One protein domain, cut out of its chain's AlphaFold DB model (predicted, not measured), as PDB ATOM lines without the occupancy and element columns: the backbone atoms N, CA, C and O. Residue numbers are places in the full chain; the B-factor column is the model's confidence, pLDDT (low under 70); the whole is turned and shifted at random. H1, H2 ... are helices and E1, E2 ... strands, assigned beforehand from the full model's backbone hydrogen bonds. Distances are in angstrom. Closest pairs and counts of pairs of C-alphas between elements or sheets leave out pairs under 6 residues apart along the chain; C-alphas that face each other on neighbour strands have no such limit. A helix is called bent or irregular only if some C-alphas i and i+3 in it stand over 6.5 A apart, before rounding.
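AT A GLANCE: This is residues 2 to 158 of the 159 residues of an uncharacterized protein of Nonlabens ulvanivorans (UniProt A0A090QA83). A short helix, H1, lies in the middle, with a cluster of helices, H5 to H8, toward one end of the longest axis, and with the two-stranded hairpin E1-E2 and the helix H3 toward the other end. The long helix H4 runs from the side of H3 past H1 to cross H8, the helix that touches most others; H3 itself touches no other helix, and this end is the looser one. The printed part has 157 residues with eight named helices and two named strands, in the order H1 E1 E2 H2 H3 H4 H5 H6 H7 H8, and its one sheet is E1 - E2, antiparallel. The class is mostly helix. The whole is compact, with a radius of gyration of the C-alphas of 16.3 A, and it spans 48 by 38 by 27 A.

HOW THE PARTS SIT: The sheet is a hairpin of E1, residues 20 to 26, and E2, residues 31 to 37, antiparallel at 157 degrees between their directions. N 23 and O 34 are within hydrogen-bond range at 2.8 A, and so are N 32 and O 25, at 2.8 A. H1, residues 2 to 10, has its closest C-alphas to E2 at Phe 3 and Ile 35, 6.2 A apart. H4, residues 73 to 93, touches H1 with its residues 79 to 84 alone, at a steep tilt of 43 degrees, the same way; the closest C-alphas are those of Lys 2 and Lys 80, 6.2 A apart. The hub is H8, residues 138 to 156, which touches five helices. With its residues 142 to 149 alone H8 touches H1, at a steep tilt of 55 degrees, opposite ways; the closest C-alphas are those of Ile 9 and Val 145, 6.4 A apart. H8 touches H4 with residues 146 to 153 alone, and the C-alphas of Ser 88 and Lys 150 are the closest, 4.9 A apart; their lines are only just about perpendicular, at 70.0 degrees. H5, residues 95 to 107, touches H8 with residues 102 to 107 alone, at a shallow tilt of 32 degrees, opposite ways; its Arg 106 and Gly 139 have the closest C-alphas, 4.4 A apart. H6, residues 113 to 127, touches H8 with residues 116 to 120 alone, at a shallow tilt of 14 degrees, the same way; the closest C-alphas are those of Thr 116 and Met 138, 5.8 A apart. H7, residues 130 to 134, touches H6, with the C-alphas of Gly 120 and Phe 132 closest at 4.8 A. H2, residues 49 to 52, only just touches H1, with 3 pairs of C-alphas within 8 A, the closest being Phe 8 and Tyr 52, 4.9 A. H3, residues 58 to 70, is apart from E1 and E2. Every O i to N i+4 pair is within hydrogen-bond range in H1, H4, H5, H6 and H8, against 7 of 9 in H3 and 0 of 1 in H7, where 2 of 2 O i to N i+3 pairs are; H2 is too short for an O i to N i+4 pair.

IN THESE COORDINATES: E1 is 19.4 A long and E2 19.6 A. H1 begins at C-alpha 2, (5.325, -7.054, 46.832), and is 12.3 A long. H4 is the longest helix by residues, 30.5 A from C-alpha 73 at (4.957, -20.363, 45.249) to C-alpha 93. H8 is 27.3 A long and ends at C-alpha 156, (16.057, -15.131, 60.616). H6 is 20.7 A, H3 19.4 A and H5 18.5 A, while H7 and H2 are short. H3 is irregular: C-alphas 59 and 62 are 7.5 A apart.

THE WHOLE: The two C-alphas farthest apart are those of Phe 28 and Pro 113, 51.3 A. The printed part has no cut. The link from E2 to H2, 11 residues, is long, and that from H1 to E1, 9 residues, is short. Residues 69 to 75, of which 73 to 75 belong to H4, stand free. The mean pLDDT of the printed part is 93.1, and residues 156 to 158 are under 70.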
ATOM      1  N   LYS A   2       4.578  -8.082  46.073       92.88
ATOM      2  CA  LYS A   2       5.325  -7.054  46.832       92.88
ATOM      3  C   LYS A   2       4.449  -5.903  47.347       92.88
ATOM      4  O   LYS A   2       4.443  -5.593  48.531       92.88
ATOM      5  N   PHE A   3       3.626  -5.329  46.468       94.81
ATOM      6  CA  PHE A   3       2.686  -4.264  46.832       94.81
ATOM      7  C   PHE A   3       1.684  -4.682  47.917       94.81
ATOM      8  O   PHE A   3       1.470  -3.935  48.864       94.81
ATOM      9  N   ASN A   4       1.137  -5.894  47.828       94.50
ATOM     10  CA  ASN A   4       0.209  -6.432  48.820       94.50
ATOM     11  C   ASN A   4       0.862  -6.577  50.203       94.50
ATOM     12  O   ASN A   4       0.253  -6.207  51.202       94.50
ATOM     13  N   GLU A   5       2.120  -7.024  50.255       94.88
ATOM     14  CA  GLU A   5       2.884  -7.095  51.506       94.88
ATOM     15  C   GLU A   5       3.138  -5.698  52.095       94.88
ATOM     16  O   GLU A   5       2.937  -5.477  53.288       94.88
ATOM     17  N   ARG A   6       3.500  -4.716  51.254       95.69
ATOM     18  CA  ARG A   6       3.656  -3.321  51.695       95.69
ATOM     19  C   ARG A   6       2.361  -2.736  52.247       95.69
ATOM     20  O   ARG A   6       2.419  -2.024  53.247       95.69
ATOM     21  N   CYS A   7       1.225  -3.013  51.607       96.69
ATOM     22  CA  CYS A   7      -0.070  -2.517  52.065       96.69
ATOM     23  C   CYS A   7      -0.425  -3.100  53.430       96.69
ATOM     24  O   CYS A   7      -0.777  -2.356  54.339       96.69
ATOM     25  N   PHE A   8      -0.209  -4.402  53.607       96.62
ATOM     26  CA  PHE A   8      -0.423  -5.070  54.881       96.62
ATOM     27  C   PHE A   8       0.450  -4.482  55.998       96.62
ATOM     28  O   PHE A   8      -0.065  -4.054  57.027       96.62
ATOM     29  N   ILE A   9       1.768  -4.398  55.788       96.00
ATOM     30  CA  ILE A   9       2.711  -3.952  56.830       96.00
ATOM     31  C   ILE A   9       2.485  -2.484  57.214       96.00
ATOM     32  O   ILE A   9       2.655  -2.109  58.373       96.00
ATOM     33  N   ARG A  10       2.101  -1.639  56.251       95.19
ATOM     34  CA  ARG A  10       1.824  -0.214  56.485       95.19
ATOM     35  C   ARG A  10       0.396   0.059  56.952       95.19
ATOM     36  O   ARG A  10       0.086   1.225  57.204       95.19
ATOM     37  N   LEU A  11      -0.444  -0.979  57.022       97.19
ATOM     38  CA  LEU A  11      -1.890  -0.877  57.205       97.19
ATOM     39  C   LEU A  11      -2.491   0.150  56.232       97.19
ATOM     40  O   LEU A  11      -3.173   1.086  56.628       97.19
ATOM     41  N   LEU A  12      -2.177   0.006  54.948       96.94
ATOM     42  CA  LEU A  12      -2.694   0.842  53.871       96.94
ATOM     43  C   LEU A  12      -3.952   0.193  53.284       96.94
ATOM     44  O   LEU A  12      -3.866  -0.864  52.653       96.94
ATOM     45  N   GLY A  13      -5.113   0.761  53.611       96.12
ATOM     46  CA  GLY A  13      -6.421   0.188  53.298       96.12
ATOM     47  C   GLY A  13      -6.928   0.556  51.905       96.12
ATOM     48  O   GLY A  13      -6.444   1.502  51.306       96.12
ATOM     49  N   ASP A  14      -7.905  -0.205  51.412       94.88
ATOM     50  CA  ASP A  14      -8.711   0.102  50.216       94.88
ATOM     51  C   ASP A  14      -7.917   0.355  48.930       94.88
ATOM     52  O   ASP A  14      -8.200   1.232  48.124       94.88
ATOM     53  N   MET A  15      -6.905  -0.477  48.707       96.69
ATOM     54  CA  MET A  15      -6.063  -0.432  47.512       96.69
ATOM     55  C   MET A  15      -6.703  -1.184  46.337       96.69
ATOM     56  O   MET A  15      -6.213  -2.235  45.908       96.69
ATOM     57  N   ARG A  16      -7.822  -0.666  45.835       95.75
ATOM     58  CA  ARG A  16      -8.466  -1.134  44.595       95.75
ATOM     59  C   ARG A  16      -7.733  -0.609  43.363       95.75
ATOM     60  O   ARG A  16      -6.910   0.293  43.480       95.75
ATOM     61  N   ALA A  17      -8.054  -1.150  42.188       94.81
ATOM     62  CA  ALA A  17      -7.376  -0.835  40.929       94.81
ATOM     63  C   ALA A  17      -7.333   0.665  40.580       94.81
ATOM     64  O   ALA A  17      -6.414   1.095  39.895       94.81
ATOM     65  N   TYR A  18      -8.290   1.453  41.075       94.94
ATOM     66  CA  TYR A  18      -8.357   2.904  40.883       94.94
ATOM     67  C   TYR A  18      -7.645   3.725  41.978       94.94
ATOM     68  O   TYR A  18      -7.521   4.934  41.834       94.94
ATOM     69  N   ASN A  19      -7.133   3.082  43.035       96.31
ATOM     70  CA  ASN A  19      -6.415   3.716  44.154       96.31
ATOM     71  C   ASN A  19      -4.895   3.478  44.103       96.31
ATOM     72  O   ASN A  19      -4.151   3.872  45.009       96.31
ATOM     73  N   TYR A  20      -4.398   2.853  43.032       96.19
ATOM     74  CA  TYR A  20      -2.970   2.702  42.770       96.19
ATOM     75  C   TYR A  20      -2.645   2.864  41.286       96.19
ATOM     76  O   TYR A  20      -3.483   2.665  40.415       96.19
ATOM     77  N   VAL A  21      -1.381   3.160  41.000       96.19
ATOM     78  CA  VAL A  21      -0.831   3.240  39.645       96.19
ATOM     79  C   VAL A  21       0.246   2.188  39.431       96.19
ATOM     80  O   VAL A  21       0.967   1.805  40.361       96.19
ATOM     81  N   VAL A  22       0.366   1.739  38.184       94.31
ATOM     82  CA  VAL A  22       1.469   0.900  37.714       94.31
ATOM     83  C   VAL A  22       2.467   1.797  36.997       94.31
ATOM     84  O   VAL A  22       2.125   2.476  36.036       94.31
ATOM     85  N   ILE A  23       3.702   1.796  37.476       95.25
ATOM     86  CA  ILE A  23       4.798   2.597  36.947       95.25
ATOM     87  C   ILE A  23       5.741   1.651  36.204       95.25
ATOM     88  O   ILE A  23       6.416   0.852  36.866       95.25
ATOM     89  N   PRO A  24       5.781   1.698  34.862       94.94
ATOM     90  CA  PRO A  24       6.817   1.031  34.093       94.94
ATOM     91  C   PRO A  24       8.127   1.819  34.206       94.94
ATOM     92  O   PRO A  24       8.154   3.045  34.155       94.94
ATOM     93  N   THR A  25       9.231   1.112  34.388       94.62
ATOM     94  CA  THR A  25      10.590   1.648  34.345       94.62
ATOM     95  C   THR A  25      11.336   0.886  33.269       94.62
ATOM     96  O   THR A  25      11.512  -0.327  33.383       94.62
ATOM     97  N   HIS A  26      11.709   1.596  32.211       93.69
ATOM     98  CA  HIS A  26      12.442   1.035  31.087       93.69
ATOM     99  C   HIS A  26      13.935   0.997  31.416       93.69
ATOM    100  O   HIS A  26      14.500   1.999  31.847       93.69
ATOM    101  N   ASP A  27      14.535  -0.169  31.225       89.94
ATOM    102  CA  ASP A  27      15.975  -0.415  31.209       89.94
ATOM    103  C   ASP A  27      16.347  -0.966  29.818       89.94
ATOM    104  O   ASP A  27      15.447  -1.319  29.050       89.94
ATOM    105  N   PHE A  28      17.638  -1.050  29.483       89.56
ATOM    106  CA  PHE A  28      18.115  -1.403  28.137       89.56
ATOM    107  C   PHE A  28      17.475  -2.687  27.578       89.56
ATOM    108  O   PHE A  28      17.039  -2.690  26.429       89.56
ATOM    109  N   ASP A  29      17.322  -3.728  28.406       92.44
ATOM    110  CA  ASP A  29      16.807  -5.038  27.966       92.44
ATOM    111  C   ASP A  29      15.452  -5.422  28.582       92.44
ATOM    112  O   ASP A  29      14.895  -6.483  28.278       92.44
ATOM    113  N   ARG A  30      14.938  -4.642  29.544       90.75
ATOM    114  CA  ARG A  30      13.812  -5.066  30.394       90.75
ATOM    115  C   ARG A  30      12.936  -3.898  30.822       90.75
ATOM    116  O   ARG A  30      13.408  -2.797  31.069       90.75
ATOM    117  N   VAL A  31      11.648  -4.180  31.020       88.75
ATOM    118  CA  VAL A  31      10.715  -3.254  31.675       88.75
ATOM    119  C   VAL A  31      10.408  -3.765  33.078       88.75
ATOM    120  O   VAL A  31       9.893  -4.870  33.256       88.75
ATOM    121  N   SER A  32      10.722  -2.957  34.086       88.88
ATOM    122  CA  SER A  32      10.382  -3.222  35.483       88.88
ATOM    123  C   SER A  32       9.082  -2.517  35.850       88.88
ATOM    124  O   SER A  32       8.943  -1.321  35.629       88.88
ATOM    125  N   TYR A  33       8.137  -3.230  36.457       89.88
ATOM    126  CA  TYR A  33       6.856  -2.654  36.869       89.88
ATOM    127  C   TYR A  33       6.796  -2.485  38.388       89.88
ATOM    128  O   TYR A  33       6.987  -3.439  39.147       89.88
ATOM    129  N   ALA A  34       6.475  -1.278  38.846       91.62
ATOM    130  CA  ALA A  34       6.237  -0.979  40.252       91.62
ATOM    131  C   ALA A  34       4.795  -0.517  40.470       91.62
ATOM    132  O   ALA A  34       4.291   0.320  39.737       91.62
ATOM    133  N   ILE A  35       4.143  -1.013  41.524       94.44
ATOM    134  CA  ILE A  35       2.821  -0.519  41.936       94.44
ATOM    135  C   ILE A  35       2.987   0.463  43.096       94.44
ATOM    136  O   ILE A  35       3.672   0.144  44.086       94.44
ATOM    137  N   ARG A  36       2.351   1.634  42.982       94.38
ATOM    138  CA  ARG A  36       2.313   2.676  44.016       94.38
ATOM    139  C   ARG A  36       0.882   3.107  44.299       94.38
ATOM    140  O   ARG A  36       0.117   3.324  43.374       94.38
ATOM    141  N   ALA A  37       0.556   3.248  45.577       95.62
ATOM    142  CA  ALA A  37      -0.706   3.839  45.999       95.62
ATOM    143  C   ALA A  37      -0.750   5.325  45.626       95.62
ATOM    144  O   ALA A  37       0.285   5.993  45.716       95.62
ATOM    145  N   ILE A  38      -1.928   5.805  45.234       95.19
ATOM    146  CA  ILE A  38      -2.189   7.222  44.940       95.19
ATOM    147  C   ILE A  38      -3.162   7.848  45.937       95.19
ATOM    148  O   ILE A  38      -2.977   9.000  46.302       95.19
ATOM    149  N   ASP A  39      -4.118   7.065  46.432       91.56
ATOM    150  CA  ASP A  39      -5.031   7.443  47.506       91.56
ATOM    151  C   ASP A  39      -4.593   6.711  48.777       91.56
ATOM    152  O   ASP A  39      -4.384   5.499  48.752       91.56
ATOM    153  N   PHE A  40      -4.370   7.435  49.872       89.06
ATOM    154  CA  PHE A  40      -3.948   6.877  51.160       89.06
ATOM    155  C   PHE A  40      -4.842   7.330  52.319       89.06
ATOM    156  O   PHE A  40      -4.452   7.183  53.481       89.06
ATOM    157  N   ASP A  41      -6.056   7.791  52.018       89.19
ATOM    158  CA  ASP A  41      -6.996   8.327  53.005       89.19
ATOM    159  C   ASP A  41      -7.428   7.269  54.033       89.19
ATOM    160  O   ASP A  41      -7.719   7.577  55.188       89.19
ATOM    161  N   GLN A  42      -7.381   5.984  53.661       89.50
ATOM    162  CA  GLN A  42      -7.712   4.860  54.547       89.50
ATOM    163  C   GLN A  42      -6.495   4.202  55.222       89.50
ATOM    164  O   GLN A  42      -6.555   3.042  55.663       89.50
ATOM    165  N   GLN A  43      -5.360   4.898  55.331       95.38
ATOM    166  CA  GLN A  43      -4.214   4.362  56.061       95.38
ATOM    167  C   GLN A  43      -4.510   4.269  57.572       95.38
ATOM    168  O   GLN A  43      -4.889   5.236  58.217       95.38
ATOM    169  N   CYS A  44      -4.298   3.084  58.157       96.19
ATOM    170  CA  CYS A  44      -4.511   2.783  59.580       96.19
ATOM    171  C   CYS A  44      -5.940   3.055  60.083       96.19
ATOM    172  O   CYS A  44      -6.134   3.227  61.283       96.19
ATOM    173  N   TYR A  45      -6.934   3.082  59.189       97.12
ATOM    174  CA  TYR A  45      -8.303   3.448  59.551       97.12
ATOM    175  C   TYR A  45      -9.236   2.249  59.771       97.12
ATOM    176  O   TYR A  45      -9.975   2.198  60.751       97.12
ATOM    177  N   GLU A  46      -9.225   1.269  58.873       97.56
ATOM    178  CA  GLU A  46     -10.199   0.175  58.862       97.56
ATOM    179  C   GLU A  46      -9.976  -0.931  59.907       97.56
ATOM    180  O   GLU A  46      -8.860  -1.286  60.268       97.56
ATOM    181  N   GLY A  47     -11.077  -1.517  60.389       97.25
ATOM    182  CA  GLY A  47     -11.026  -2.595  61.386       97.25
ATOM    183  C   GLY A  47     -10.763  -3.980  60.791       97.25
ATOM    184  O   GLY A  47     -10.187  -4.848  61.441       97.25
ATOM    185  N   ARG A  48     -11.178  -4.196  59.540       97.69
ATOM    186  CA  ARG A  48     -11.075  -5.490  58.856       97.69
ATOM    187  C   ARG A  48      -9.691  -5.664  58.243       97.69
ATOM    188  O   ARG A  48      -9.334  -4.955  57.304       97.69
ATOM    189  N   LEU A  49      -8.964  -6.694  58.661       96.94
ATOM    190  CA  LEU A  49      -7.625  -7.018  58.174       96.94
ATOM    191  C   LEU A  49      -7.587  -7.243  56.658       96.94
ATOM    192  O   LEU A  49      -6.614  -6.902  55.985       96.94
ATOM    193  N   LYS A  50      -8.671  -7.804  56.109       96.06
ATOM    194  CA  LYS A  50      -8.825  -8.091  54.676       96.06
ATOM    195  C   LYS A  50      -8.679  -6.836  53.800       96.06
ATOM    196  O   LYS A  50      -8.178  -6.951  52.687       96.06
ATOM    197  N   VAL A  51      -9.055  -5.657  54.305       96.56
ATOM    198  CA  VAL A  51      -8.981  -4.379  53.569       96.56
ATOM    199  C   VAL A  51      -7.534  -3.952  53.298       96.56
ATOM    200  O   VAL A  51      -7.258  -3.309  52.290       96.56
ATOM    201  N   TYR A  52      -6.589  -4.380  54.137       97.50
ATOM    202  CA  TYR A  52      -5.155  -4.109  53.978       97.50
ATOM    203  C   TYR A  52      -4.444  -5.085  53.033       97.50
ATOM    204  O   TYR A  52      -3.218  -5.074  52.911       97.50
ATOM    205  N   ARG A  53      -5.199  -5.974  52.383       95.75
ATOM    206  CA  ARG A  53      -4.685  -7.027  51.506       95.75
ATOM    207  C   ARG A  53      -5.311  -6.871  50.115       95.75
ATOM    208  O   ARG A  53      -6.314  -7.531  49.834       95.75
ATOM    209  N   PRO A  54      -4.717  -6.024  49.245       95.94
ATOM    210  CA  PRO A  54      -5.258  -5.682  47.932       95.94
ATOM    211  C   PRO A  54      -5.735  -6.872  47.090       95.94
ATOM    212  O   PRO A  54      -6.684  -6.754  46.325       95.94
ATOM    213  N   GLN A  55      -5.103  -8.035  47.242       94.94
ATOM    214  CA  GLN A  55      -5.470  -9.262  46.527       94.94
ATOM    215  C   GLN A  55      -6.926  -9.727  46.725       94.94
ATOM    216  O   GLN A  55      -7.383 -10.611  46.012       94.94
ATOM    217  N   PHE A  56      -7.632  -9.197  47.725       95.44
ATOM    218  CA  PHE A  56      -9.008  -9.577  48.027       95.44
ATOM    219  C   PHE A  56     -10.079  -8.672  47.417       95.44
ATOM    220  O   PHE A  56     -11.265  -8.967  47.580       95.44
ATOM    221  N   PHE A  57      -9.691  -7.587  46.746       96.31
ATOM    222  CA  PHE A  57     -10.629  -6.757  45.993       96.31
ATOM    223  C   PHE A  57     -10.940  -7.408  44.647       96.31
ATOM    224  O   PHE A  57     -10.041  -7.929  43.984       96.31
ATOM    225  N   LYS A  58     -12.214  -7.377  44.246       96.19
ATOM    226  CA  LYS A  58     -12.682  -8.007  42.999       96.19
ATOM    227  C   LYS A  58     -12.025  -7.357  41.785       96.19
ATOM    228  O   LYS A  58     -11.617  -8.041  40.857       96.19
ATOM    229  N   GLU A  59     -11.856  -6.046  41.854       96.12
ATOM    230  CA  GLU A  59     -11.216  -5.188  40.864       96.12
ATOM    231  C   GLU A  59      -9.758  -5.602  40.602       96.12
ATOM    232  O   GLU A  59      -9.243  -5.422  39.503       96.12
ATOM    233  N   ASN A  60      -9.100  -6.213  41.592       96.19
ATOM    234  CA  ASN A  60      -7.711  -6.657  41.487       96.19
ATOM    235  C   ASN A  60      -7.587  -8.122  41.028       96.19
ATOM    236  O   ASN A  60      -6.467  -8.586  40.799       96.19
ATOM    237  N   LEU A  61      -8.697  -8.859  40.892       95.06
ATOM    238  CA  LEU A  61      -8.695 -10.292  40.585       95.06
ATOM    239  C   LEU A  61      -7.922 -10.644  39.300       95.06
ATOM    240  O   LEU A  61      -7.093 -11.552  39.381       95.06
ATOM    241  N   PRO A  62      -8.081  -9.928  38.165       94.56
ATOM    242  CA  PRO A  62      -7.336 -10.253  36.944       94.56
ATOM    243  C   PRO A  62      -5.816 -10.172  37.139       94.56
ATOM    244  O   PRO A  62      -5.065 -11.031  36.678       94.56
ATOM    245  N   MET A  63      -5.349  -9.168  37.890       91.38
ATOM    246  CA  MET A  63      -3.928  -9.015  38.215       91.38
ATOM    247  C   MET A  63      -3.444 -10.128  39.151       91.38
ATOM    248  O   MET A  63      -2.355 -10.666  38.963       91.38
ATOM    249  N   VAL A  64      -4.253 -10.512  40.141       92.06
ATOM    250  CA  VAL A  64      -3.917 -11.602  41.069       92.06
ATOM    251  C   VAL A  64      -3.806 -12.941  40.341       92.06
ATOM    252  O   VAL A  64      -2.856 -13.680  40.605       92.06
ATOM    253  N   GLN A  65      -4.725 -13.238  39.421       93.56
ATOM    254  CA  GLN A  65      -4.698 -14.454  38.601       93.56
ATOM    255  C   GLN A  65      -3.438 -14.495  37.737       93.56
ATOM    256  O   GLN A  65      -2.645 -15.418  37.877       93.56
ATOM    257  N   ASN A  66      -3.154 -13.423  36.990       90.44
ATOM    258  CA  ASN A  66      -1.956 -13.339  36.151       90.44
ATOM    259  C   ASN A  66      -0.657 -13.616  36.930       90.44
ATOM    260  O   ASN A  66       0.228 -14.328  36.458       90.44
ATOM    261  N   VAL A  67      -0.549 -13.076  38.148       88.69
ATOM    262  CA  VAL A  67       0.613 -13.299  39.015       88.69
ATOM    263  C   VAL A  67       0.671 -14.739  39.530       88.69
ATOM    264  O   VAL A  67       1.759 -15.297  39.625       88.69
ATOM    265  N   THR A  68      -0.475 -15.328  39.872       88.00
ATOM    266  CA  THR A  68      -0.566 -16.698  40.401       88.00
ATOM    267  C   THR A  68      -0.238 -17.732  39.324       88.00
ATOM    268  O   THR A  68       0.481 -18.684  39.605       88.00
ATOM    269  N   ASP A  69      -0.667 -17.498  38.084       92.44
ATOM    270  CA  ASP A  69      -0.424 -18.404  36.957       92.44
ATOM    271  C   ASP A  69       1.042 -18.381  36.498       92.44
ATOM    272  O   ASP A  69       1.563 -19.372  35.989       92.44
ATOM    273  N   ARG A  70       1.731 -17.244  36.672       89.56
ATOM    274  CA  ARG A  70       3.104 -17.040  36.178       89.56
ATOM    275  C   ARG A  70       4.194 -17.240  37.228       89.56
ATOM    276  O   ARG A  70       5.344 -17.466  36.856       89.56
ATOM    277  N   LEU A  71       3.885 -17.126  38.521       89.25
ATOM    278  CA  LEU A  71       4.881 -17.246  39.590       89.25
ATOM    279  C   LEU A  71       4.729 -18.543  40.376       89.25
ATOM    280  O   LEU A  71       3.666 -18.871  40.891       89.25
ATOM    281  N   LYS A  72       5.858 -19.220  40.593       91.12
ATOM    282  CA  LYS A  72       5.940 -20.345  41.529       91.12
ATOM    283  C   LYS A  72       5.775 -19.850  42.970       91.12
ATOM    284  O   LYS A  72       6.284 -18.787  43.335       91.12
ATOM    285  N   ASN A  73       5.165 -20.673  43.825       88.12
ATOM    286  CA  ASN A  73       4.957 -20.363  45.249       88.12
ATOM    287  C   ASN A  73       6.256 -19.984  45.985       88.12
ATOM    288  O   ASN A  73       6.269 -19.041  46.772       88.12
ATOM    289  N   GLN A  74       7.370 -20.653  45.670       90.56
ATOM    290  CA  GLN A  74       8.681 -20.333  46.247       90.56
ATOM    291  C   GLN A  74       9.114 -18.890  45.941       90.56
ATOM    292  O   GLN A  74       9.558 -18.175  46.840       90.56
ATOM    293  N   SER A  75       8.918 -18.426  44.701       90.62
ATOM    294  CA  SER A  75       9.218 -17.046  44.299       90.62
ATOM    295  C   SER A  75       8.308 -16.045  45.013       90.62
ATOM    296  O   SER A  75       8.760 -14.986  45.442       90.62
ATOM    297  N   ILE A  76       7.027 -16.386  45.198       89.06
ATOM    298  CA  ILE A  76       6.078 -15.552  45.948       89.06
ATOM    299  C   ILE A  76       6.570 -15.333  47.383       89.06
ATOM    300  O   ILE A  76       6.580 -14.195  47.865       89.06
ATOM    301  N   ASP A  77       6.988 -16.395  48.065       90.00
ATOM    302  CA  ASP A  77       7.447 -16.301  49.449       90.00
ATOM    303  C   ASP A  77       8.807 -15.614  49.571       90.00
ATOM    304  O   ASP A  77       9.008 -14.826  50.499       90.00
ATOM    305  N   GLN A  78       9.702 -15.817  48.602       90.88
ATOM    306  CA  GLN A  78      10.933 -15.041  48.490       90.88
ATOM    307  C   GLN A  78      10.629 -13.539  48.394       90.88
ATOM    308  O   GLN A  78      11.149 -12.759  49.190       90.88
ATOM    309  N   TYR A  79       9.727 -13.121  47.502       92.00
ATOM    310  CA  TYR A  79       9.387 -11.705  47.353       92.00
ATOM    311  C   TYR A  79       8.758 -11.095  48.611       92.00
ATOM    312  O   TYR A  79       9.002  -9.926  48.908       92.00
ATOM    313  N   LYS A  80       7.973 -11.861  49.379       91.94
ATOM    314  CA  LYS A  80       7.472 -11.400  50.686       91.94
ATOM    315  C   LYS A  80       8.613 -11.208  51.686       91.94
ATOM    316  O   LYS A  80       8.631 -10.205  52.399       91.94
ATOM    317  N   LYS A  81       9.567 -12.147  51.744       91.88
ATOM    318  CA  LYS A  81      10.753 -12.048  52.613       91.88
ATOM    319  C   LYS A  81      11.607 -10.833  52.247       91.88
ATOM    320  O   LYS A  81      12.003 -10.100  53.149       91.88
ATOM    321  N   GLU A  82      11.817 -10.576  50.956       92.75
ATOM    322  CA  GLU A  82      12.531  -9.390  50.466       92.75
ATOM    323  C   GLU A  82      11.866  -8.085  50.925       92.75
ATOM    324  O   GLU A  82      12.538  -7.222  51.485       92.75
ATOM    325  N   GLU A  83      10.546  -7.936  50.759       94.00
ATOM    326  CA  GLU A  83       9.852  -6.713  51.193       94.00
ATOM    327  C   GLU A  83       9.921  -6.518  52.711       94.00
ATOM    328  O   GLU A  83      10.175  -5.406  53.183       94.00
ATOM    329  N   ARG A  84       9.750  -7.594  53.489       94.12
ATOM    330  CA  ARG A  84       9.909  -7.552  54.951       94.12
ATOM    331  C   ARG A  84      11.324  -7.139  55.340       94.12
ATOM    332  O   ARG A  84      11.478  -6.275  56.196       94.12
ATOM    333  N   ALA A  85      12.341  -7.700  54.689       94.00
ATOM    334  CA  ALA A  85      13.736  -7.349  54.923       94.00
ATOM    335  C   ALA A  85      14.021  -5.875  54.610       94.00
ATOM    336  O   ALA A  85      14.635  -5.180  55.421       94.00
ATOM    337  N   LEU A  86      13.536  -5.370  53.473       94.31
ATOM    338  CA  LEU A  86      13.689  -3.964  53.088       94.31
ATOM    339  C   LEU A  86      13.031  -3.022  54.104       94.31
ATOM    340  O   LEU A  86      13.638  -2.029  54.511       94.31
ATOM    341  N   ILE A  87      11.814  -3.340  54.555       93.81
ATOM    342  CA  ILE A  87      11.114  -2.541  55.568       93.81
ATOM    343  C   ILE A  87      11.848  -2.603  56.913       93.81
ATOM    344  O   ILE A  87      12.076  -1.556  57.515       93.81
ATOM    345  N   SER A  88      12.282  -3.783  57.361       94.00
ATOM    346  CA  SER A  88      13.040  -3.945  58.609       94.00
ATOM    347  C   SER A  88      14.339  -3.146  58.603       94.00
ATOM    348  O   SER A  88      14.581  -2.376  59.533       94.00
ATOM    349  N   LYS A  89      15.134  -3.237  57.528       93.81
ATOM    350  CA  LYS A  89      16.347  -2.422  57.355       93.81
ATOM    351  C   LYS A  89      16.030  -0.929  57.425       93.81
ATOM    352  O   LYS A  89      16.715  -0.181  58.117       93.81
ATOM    353  N   ARG A  90      14.945  -0.484  56.779       93.31
ATOM    354  CA  ARG A  90      14.508   0.920  56.838       93.31
ATOM    355  C   ARG A  90      14.137   1.355  58.256       93.31
ATOM    356  O   ARG A  90      14.503   2.458  58.656       93.31
ATOM    357  N   LEU A  91      13.427   0.519  59.014       91.88
ATOM    358  CA  LEU A  91      13.056   0.807  60.404       91.88
ATOM    359  C   LEU A  91      14.285   0.923  61.315       91.88
ATOM    360  O   LEU A  91      14.311   1.795  62.182       91.88
ATOM    361  N   ILE A  92      15.299   0.079  61.101       90.50
ATOM    362  CA  ILE A  92      16.572   0.122  61.834       90.50
ATOM    363  C   ILE A  92      17.326   1.414  61.498       90.50
ATOM    364  O   ILE A  92      17.653   2.185  62.396       90.50
ATOM    365  N   ASN A  93      17.500   1.709  60.209       93.44
ATOM    366  CA  ASN A  93      18.273   2.868  59.752       93.44
ATOM    367  C   ASN A  93      17.589   4.216  60.035       93.44
ATOM    368  O   ASN A  93      18.250   5.245  60.074       93.44
ATOM    369  N   THR A  94      16.264   4.240  60.224       92.06
ATOM    370  CA  THR A  94      15.499   5.478  60.475       92.06
ATOM    371  C   THR A  94      14.842   5.513  61.856       92.06
ATOM    372  O   THR A  94      13.786   6.123  62.039       92.06
ATOM    373  N   GLN A  95      15.479   4.882  62.847       89.12
ATOM    374  CA  GLN A  95      14.894   4.642  64.166       89.12
ATOM    375  C   GLN A  95      14.405   5.917  64.874       89.12
ATOM    376  O   GLN A  95      13.312   5.902  65.441       89.12
ATOM    377  N   SER A  96      15.169   7.015  64.824       92.81
ATOM    378  CA  SER A  96      14.773   8.290  65.447       92.81
ATOM    379  C   SER A  96      13.467   8.828  64.847       92.81
ATOM    380  O   SER A  96      12.473   9.001  65.554       92.81
ATOM    381  N   ARG A  97      13.412   8.965  63.515       92.62
ATOM    382  CA  ARG A  97      12.222   9.452  62.802       92.62
ATOM    383  C   ARG A  97      11.016   8.528  62.995       92.62
ATOM    384  O   ARG A  97       9.898   9.004  63.179       92.62
ATOM    385  N   TYR A  98      11.245   7.216  62.998       90.69
ATOM    386  CA  TYR A  98      10.218   6.216  63.296       90.69
ATOM    387  C   TYR A  98       9.622   6.400  64.699       90.69
ATOM    388  O   TYR A  98       8.400   6.420  64.848       90.69
ATOM    389  N   ARG A  99      10.463   6.568  65.729       92.94
ATOM    390  CA  ARG A  99      10.002   6.769  67.111       92.94
ATOM    391  C   ARG A  99       9.146   8.027  67.239       92.94
ATOM    392  O   ARG A  99       8.097   7.958  67.876       92.94
ATOM    393  N   SER A 100       9.552   9.124  66.599       95.44
ATOM    394  CA  SER A 100       8.776  10.369  66.577       95.44
ATOM    395  C   SER A 100       7.416  10.184  65.905       95.44
ATOM    396  O   SER A 100       6.397  10.527  66.500       95.44
ATOM    397  N   LEU A 101       7.367   9.543  64.731       93.69
ATOM    398  CA  LEU A 101       6.104   9.267  64.039       93.69
ATOM    399  C   LEU A 101       5.160   8.405  64.891       93.69
ATOM    400  O   LEU A 101       3.987   8.734  65.048       93.69
ATOM    401  N   MET A 102       5.667   7.325  65.495       94.94
ATOM    402  CA  MET A 102       4.851   6.464  66.359       94.94
ATOM    403  C   MET A 102       4.393   7.168  67.636       94.94
ATOM    404  O   MET A 102       3.337   6.828  68.164       94.94
ATOM    405  N   LYS A 103       5.168   8.129  68.156       95.88
ATOM    406  CA  LYS A 103       4.745   8.960  69.289       95.88
ATOM    407  C   LYS A 103       3.509   9.778  68.909       95.88
ATOM    408  O   LYS A 103       2.530   9.717  69.644       95.88
ATOM    409  N   CYS A 104       3.526  10.449  67.756       96.25
ATOM    410  CA  CYS A 104       2.380  11.217  67.264       96.25
ATOM    411  C   CYS A 104       1.165  10.315  67.010       96.25
ATOM    412  O   CYS A 104       0.100  10.550  67.568       96.25
ATOM    413  N   MET A 105       1.337   9.217  66.268       95.19
ATOM    414  CA  MET A 105       0.224   8.312  65.946       95.19
ATOM    415  C   MET A 105      -0.401   7.637  67.174       95.19
ATOM    416  O   MET A 105      -1.567   7.257  67.138       95.19
ATOM    417  N   ARG A 106       0.363   7.438  68.259       95.75
ATOM    418  CA  ARG A 106      -0.172   6.911  69.526       95.75
ATOM    419  C   ARG A 106      -0.882   7.963  70.371       95.75
ATOM    420  O   ARG A 106      -1.609   7.568  71.276       95.75
ATOM    421  N   ALA A 107      -0.647   9.247  70.135       95.38
ATOM    422  CA  ALA A 107      -1.393  10.323  70.780       95.38
ATOM    423  C   ALA A 107      -2.683  10.663  70.013       95.38
ATOM    424  O   ALA A 107      -3.614  11.204  70.598       95.38
ATOM    425  N   ASP A 108      -2.738  10.319  68.727       93.62
ATOM    426  CA  ASP A 108      -3.852  10.622  67.836       93.62
ATOM    427  C   ASP A 108      -4.984   9.572  67.877       93.62
ATOM    428  O   ASP A 108      -4.786   8.397  68.219       93.62
ATOM    429  N   LYS A 109      -6.187   9.991  67.476       93.88
ATOM    430  CA  LYS A 109      -7.385   9.161  67.307       93.88
ATOM    431  C   LYS A 109      -7.659   8.927  65.817       93.88
ATOM    432  O   LYS A 109      -8.660   9.378  65.273       93.88
ATOM    433  N   VAL A 110      -6.783   8.149  65.181       94.56
ATOM    434  CA  VAL A 110      -6.866   7.823  63.742       94.56
ATOM    435  C   VAL A 110      -8.152   7.070  63.378       94.56
ATOM    436  O   VAL A 110      -8.674   7.234  62.287       94.56
ATOM    437  N   SER A 111      -8.675   6.226  64.271       96.62
ATOM    438  CA  SER A 111      -9.872   5.416  64.016       96.62
ATOM    439  C   SER A 111     -10.718   5.255  65.277       96.62
ATOM    440  O   SER A 111     -10.384   5.767  66.351       96.62
ATOM    441  N   THR A 112     -11.828   4.531  65.162       96.81
ATOM    442  CA  THR A 112     -12.715   4.245  66.284       96.81
ATOM    443  C   THR A 112     -12.153   3.128  67.178       96.81
ATOM    444  O   THR A 112     -11.376   2.273  66.717       96.81
ATOM    445  N   PRO A 113     -12.523   3.100  68.472       96.44
ATOM    446  CA  PRO A 113     -12.140   2.019  69.379       96.44
ATOM    447  C   PRO A 113     -12.580   0.634  68.881       96.44
ATOM    448  O   PRO A 113     -11.836  -0.337  69.023       96.44
ATOM    449  N   GLU A 114     -13.747   0.540  68.242       97.50
ATOM    450  CA  GLU A 114     -14.322  -0.704  67.721       97.50
ATOM    451  C   GLU A 114     -13.467  -1.253  66.578       97.50
ATOM    452  O   GLU A 114     -13.055  -2.415  66.622       97.50
ATOM    453  N   LYS A 115     -13.126  -0.399  65.599       97.75
ATOM    454  CA  LYS A 115     -12.243  -0.761  64.479       97.75
ATOM    455  C   LYS A 115     -10.860  -1.166  64.979       97.75
ATOM    456  O   LYS A 115     -10.333  -2.194  64.565       97.75
ATOM    457  N   THR A 116     -10.304  -0.417  65.930       97.44
ATOM    458  CA  THR A 116      -9.004  -0.739  66.541       97.44
ATOM    459  C   THR A 116      -9.028  -2.113  67.217       97.44
ATOM    460  O   THR A 116      -8.132  -2.932  67.001       97.44
ATOM    461  N   LYS A 117     -10.061  -2.391  68.023       97.38
ATOM    462  CA  LYS A 117     -10.215  -3.663  68.741       97.38
ATOM    463  C   LYS A 117     -10.410  -4.830  67.776       97.38
ATOM    464  O   LYS A 117      -9.816  -5.890  67.980       97.38
ATOM    465  N   GLN A 118     -11.204  -4.634  66.723       98.06
ATOM    466  CA  GLN A 118     -11.388  -5.627  65.668       98.06
ATOM    467  C   GLN A 118     -10.059  -5.949  64.981       98.06
ATOM    468  O   GLN A 118      -9.670  -7.117  64.940       98.06
ATOM    469  N   LEU A 119      -9.337  -4.927  64.515       98.12
ATOM    470  CA  LEU A 119      -8.078  -5.116  63.805       98.12
ATOM    471  C   LEU A 119      -7.032  -5.796  64.693       98.12
ATOM    472  O   LEU A 119      -6.356  -6.723  64.253       98.12
ATOM    473  N   GLY A 120      -6.928  -5.385  65.960       97.81
ATOM    474  CA  GLY A 120      -6.039  -6.018  66.935       97.81
ATOM    475  C   GLY A 120      -6.360  -7.499  67.162       97.81
ATOM    476  O   GLY A 120      -5.445  -8.319  67.253       97.81
ATOM    477  N   ARG A 121      -7.647  -7.874  67.201       97.88
ATOM    478  CA  ARG A 121      -8.069  -9.278  67.295       97.88
ATOM    479  C   ARG A 121      -7.704 -10.064  66.034       97.88
ATOM    480  O   ARG A 121      -7.063 -11.103  66.156       97.88
ATOM    481  N   GLU A 122      -8.047  -9.564  64.848       97.94
ATOM    482  CA  GLU A 122      -7.760 -10.251  63.577       97.94
ATOM    483  C   GLU A 122      -6.243 -10.398  63.337       97.94
ATOM    484  O   GLU A 122      -5.770 -11.451  62.910       97.94
ATOM    485  N   LEU A 123      -5.444  -9.382  63.685       97.56
ATOM    486  CA  LEU A 123      -3.979  -9.458  63.638       97.56
ATOM    487  C   LEU A 123      -3.416 -10.461  64.644       97.56
ATOM    488  O   LEU A 123      -2.467 -11.178  64.322       97.56
ATOM    489  N   HIS A 124      -3.982 -10.541  65.849       97.44
ATOM    490  CA  HIS A 124      -3.604 -11.573  66.807       97.44
ATOM    491  C   HIS A 124      -3.934 -12.971  66.278       97.44
ATOM    492  O   HIS A 124      -3.110 -13.871  66.374       97.44
ATOM    493  N   GLU A 125      -5.112 -13.174  65.694       96.81
ATOM    494  CA  GLU A 125      -5.487 -14.462  65.109       96.81
ATOM    495  C   GLU A 125      -4.542 -14.868  63.973       96.81
ATOM    496  O   GLU A 125      -4.165 -16.041  63.896       96.81
ATOM    497  N   PHE A 126      -4.121 -13.895  63.158       94.56
ATOM    498  CA  PHE A 126      -3.207 -14.079  62.032       94.56
ATOM    499  C   PHE A 126      -1.752 -14.348  62.453       94.56
ATOM    500  O   PHE A 126      -1.086 -15.184  61.851       94.56
ATOM    501  N   THR A 127      -1.243 -13.649  63.470       93.06
ATOM    502  CA  THR A 127       0.182 -13.704  63.874       93.06
ATOM    503  C   THR A 127       0.453 -14.537  65.125       93.06
ATOM    504  O   THR A 127       1.601 -14.872  65.398       93.06
ATOM    505  N   LYS A 128      -0.588 -14.816  65.914       94.31
ATOM    506  CA  LYS A 128      -0.539 -15.345  67.287       94.31
ATOM    507  C   LYS A 128       0.209 -14.462  68.296       94.31
ATOM    508  O   LYS A 128       0.403 -14.871  69.437       94.31
ATOM    509  N   ASP A 129       0.557 -13.221  67.946       94.06
ATOM    510  CA  ASP A 129       1.256 -12.310  68.856       94.06
ATOM    511  C   ASP A 129       0.267 -11.607  69.803       94.06
ATOM    512  O   ASP A 129      -0.641 -10.877  69.391       94.06
ATOM    513  N   VAL A 130       0.421 -11.839  71.108       93.62
ATOM    514  CA  VAL A 130      -0.441 -11.277  72.161       93.62
ATOM    515  C   VAL A 130      -0.361  -9.753  72.271       93.62
ATOM    516  O   VAL A 130      -1.293  -9.140  72.800       93.62
ATOM    517  N   LYS A 131       0.701  -9.113  71.753       95.06
ATOM    518  CA  LYS A 131       0.839  -7.649  71.768       95.06
ATOM    519  C   LYS A 131      -0.314  -6.963  71.038       95.06
ATOM    520  O   LYS A 131      -0.765  -5.912  71.489       95.06
ATOM    521  N   PHE A 132      -0.862  -7.579  69.985       96.00
ATOM    522  CA  PHE A 132      -1.981  -7.007  69.231       96.00
ATOM    523  C   PHE A 132      -3.269  -6.870  70.054       96.00
ATOM    524  O   PHE A 132      -3.979  -5.881  69.878       96.00
ATOM    525  N   LYS A 133      -3.529  -7.771  71.017       90.88
ATOM    526  CA  LYS A 133      -4.679  -7.654  71.939       90.88
ATOM    527  C   LYS A 133      -4.559  -6.471  72.902       90.88
ATOM    528  O   LYS A 133      -5.567  -5.996  73.411       90.88
ATOM    529  N   ARG A 134      -3.332  -6.018  73.182       91.31
ATOM    530  CA  ARG A 134      -3.035  -4.937  74.138       91.31
ATOM    531  C   ARG A 134      -2.982  -3.553  73.478       91.31
ATOM    532  O   ARG A 134      -2.738  -2.563  74.166       91.31
ATOM    533  N   SER A 135      -3.179  -3.470  72.162       94.19
ATOM    534  CA  SER A 135      -3.161  -2.210  71.415       94.19
ATOM    535  C   SER A 135      -4.344  -1.320  71.803       94.19
ATOM    536  O   SER A 135      -5.495  -1.724  71.662       94.19
ATOM    537  N   ARG A 136      -4.065  -0.093  72.261       92.75
ATOM    538  CA  ARG A 136      -5.099   0.865  72.707       92.75
ATOM    539  C   ARG A 136      -5.646   1.758  71.587       92.75
ATOM    540  O   ARG A 136      -6.760   2.248  71.690       92.75
ATOM    541  N   ASN A 137      -4.859   1.980  70.537       96.19
ATOM    542  CA  ASN A 137      -5.208   2.783  69.362       96.19
ATOM    543  C   ASN A 137      -4.461   2.274  68.123       96.19
ATOM    544  O   ASN A 137      -3.562   1.433  68.229       96.19
ATOM    545  N   MET A 138      -4.801   2.813  66.953       96.56
ATOM    546  CA  MET A 138      -4.200   2.413  65.677       96.56
ATOM    547  C   MET A 138      -2.691   2.660  65.609       96.56
ATOM    548  O   MET A 138      -1.968   1.826  65.066       96.56
ATOM    549  N   GLY A 139      -2.178   3.724  66.236       96.88
ATOM    550  CA  GLY A 139      -0.731   3.932  66.354       96.88
ATOM    551  C   GLY A 139      -0.027   2.791  67.096       96.88
ATOM    552  O   GLY A 139       1.065   2.371  66.715       96.88
ATOM    553  N   SER A 140      -0.666   2.235  68.127       96.75
ATOM    554  CA  SER A 140      -0.160   1.066  68.855       96.75
ATOM    555  C   SER A 140      -0.236  -0.207  68.010       96.75
ATOM    556  O   SER A 140       0.706  -0.998  68.022       96.75
ATOM    557  N   VAL A 141      -1.318  -0.387  67.243       97.62
ATOM    558  CA  VAL A 141      -1.463  -1.517  66.310       97.62
ATOM    559  C   VAL A 141      -0.349  -1.488  65.264       97.62
ATOM    560  O   VAL A 141       0.374  -2.474  65.124       97.62
ATOM    561  N   LEU A 142      -0.155  -0.355  64.583       97.12
ATOM    562  CA  LEU A 142       0.887  -0.200  63.568       97.12
ATOM    563  C   LEU A 142       2.285  -0.422  64.157       97.12
ATOM    564  O   LEU A 142       3.086  -1.151  63.576       97.12
ATOM    565  N   ALA A 143       2.572   0.149  65.331       96.12
ATOM    566  CA  ALA A 143       3.849  -0.066  66.009       96.12
ATOM    567  C   ALA A 143       4.106  -1.559  66.281       96.12
ATOM    568  O   ALA A 143       5.220  -2.035  66.068       96.12
ATOM    569  N   ASN A 144       3.077  -2.307  66.691       96.44
ATOM    570  CA  ASN A 144       3.171  -3.750  66.913       96.44
ATOM    571  C   ASN A 144       3.370  -4.537  65.605       96.44
ATOM    572  O   ASN A 144       4.154  -5.485  65.597       96.44
ATOM    573  N   VAL A 145       2.736  -4.136  64.492       96.31
ATOM    574  CA  VAL A 145       2.977  -4.737  63.162       96.31
ATOM    575  C   VAL A 145       4.439  -4.562  62.756       96.31
ATOM    576  O   VAL A 145       5.106  -5.524  62.377       96.31
ATOM    577  N   LEU A 146       4.961  -3.340  62.868       94.94
ATOM    578  CA  LEU A 146       6.332  -3.021  62.476       94.94
ATOM    579  C   LEU A 146       7.362  -3.711  63.383       94.94
ATOM    580  O   LEU A 146       8.353  -4.245  62.885       94.94
ATOM    581  N   ASP A 147       7.109  -3.767  64.693       93.88
ATOM    582  CA  ASP A 147       7.930  -4.510  65.654       93.88
ATOM    583  C   ASP A 147       7.940  -6.017  65.356       93.88
ATOM    584  O   ASP A 147       8.993  -6.649  65.401       93.88
ATOM    585  N   PHE A 148       6.791  -6.600  65.002       93.56
ATOM    586  CA  PHE A 148       6.694  -8.004  64.597       93.56
ATOM    587  C   PHE A 148       7.529  -8.294  63.340       93.56
ATOM    588  O   PHE A 148       8.299  -9.254  63.312       93.56
ATOM    589  N   VAL A 149       7.437  -7.440  62.314       92.62
ATOM    590  CA  VAL A 149       8.234  -7.580  61.081       92.62
ATOM    591  C   VAL A 149       9.732  -7.450  61.372       92.62
ATOM    592  O   VAL A 149      10.520  -8.267  60.891       92.62
ATOM    593  N   LYS A 150      10.122  -6.477  62.205       91.38
ATOM    594  CA  LYS A 150      11.515  -6.278  62.613       91.38
ATOM    595  C   LYS A 150      12.068  -7.491  63.369       91.38
ATOM    596  O   LYS A 150      13.113  -8.007  62.983       91.38
ATOM    597  N   ARG A 151      11.360  -7.977  64.397       89.38
ATOM    598  CA  ARG A 151      11.790  -9.130  65.211       89.38
ATOM    599  C   ARG A 151      11.953 -10.398  64.380       89.38
ATOM    600  O   ARG A 151      12.946 -11.100  64.525       89.38
ATOM    601  N   ASN A 152      11.004 -10.671  63.485       84.75
ATOM    602  CA  ASN A 152      11.080 -11.840  62.610       84.75
ATOM    603  C   ASN A 152      12.227 -11.734  61.601       84.75
ATOM    604  O   ASN A 152      12.835 -12.743  61.262       84.75
ATOM    605  N   TYR A 153      12.552 -10.526  61.134       81.94
ATOM    606  CA  TYR A 153      13.740 -10.313  60.312       81.94
ATOM    607  C   TYR A 153      15.028 -10.581  61.101       81.94
ATOM    608  O   TYR A 153      15.858 -11.358  60.637       81.94
ATOM    609  N   GLU A 154      15.175  -9.997  62.294       76.56
ATOM    610  CA  GLU A 154      16.356 -10.193  63.145       76.56
ATOM    611  C   GLU A 154      16.532 -11.666  63.540       76.56
ATOM    612  O   GLU A 154      17.640 -12.174  63.472       76.56
ATOM    613  N   HIS A 155      15.457 -12.389  63.870       73.31
ATOM    614  CA  HIS A 155      15.532 -13.814  64.215       73.31
ATOM    615  C   HIS A 155      16.016 -14.696  63.052       73.31
ATOM    616  O   HIS A 155      16.718 -15.672  63.277       73.31
ATOM    617  N   VAL A 156      15.646 -14.368  61.811       68.38
ATOM    618  CA  VAL A 156      16.057 -15.131  60.616       68.38
ATOM    619  C   VAL A 156      17.499 -14.817  60.191       68.38
ATOM    620  O   VAL A 156      18.108 -15.625  59.503       68.38
ATOM    621  N   HIS A 157      18.046 -13.664  60.593       59.50
ATOM    622  CA  HIS A 157      19.378 -13.191  60.183       59.50
ATOM    623  C   HIS A 157      20.376 -13.085  61.350       59.50
ATOM    624  O   HIS A 157      21.427 -12.467  61.191       59.50
ATOM    625  N   LYS A 158      20.061 -13.659  62.519       46.22
ATOM    626  CA  LYS A 158      21.054 -13.894  63.574       46.22
ATOM    627  C   LYS A 158      21.995 -15.007  63.102       46.22
ATOM    628  O   LYS A 158      21.540 -16.132  62.909       46.22
TER     629      LYS A 158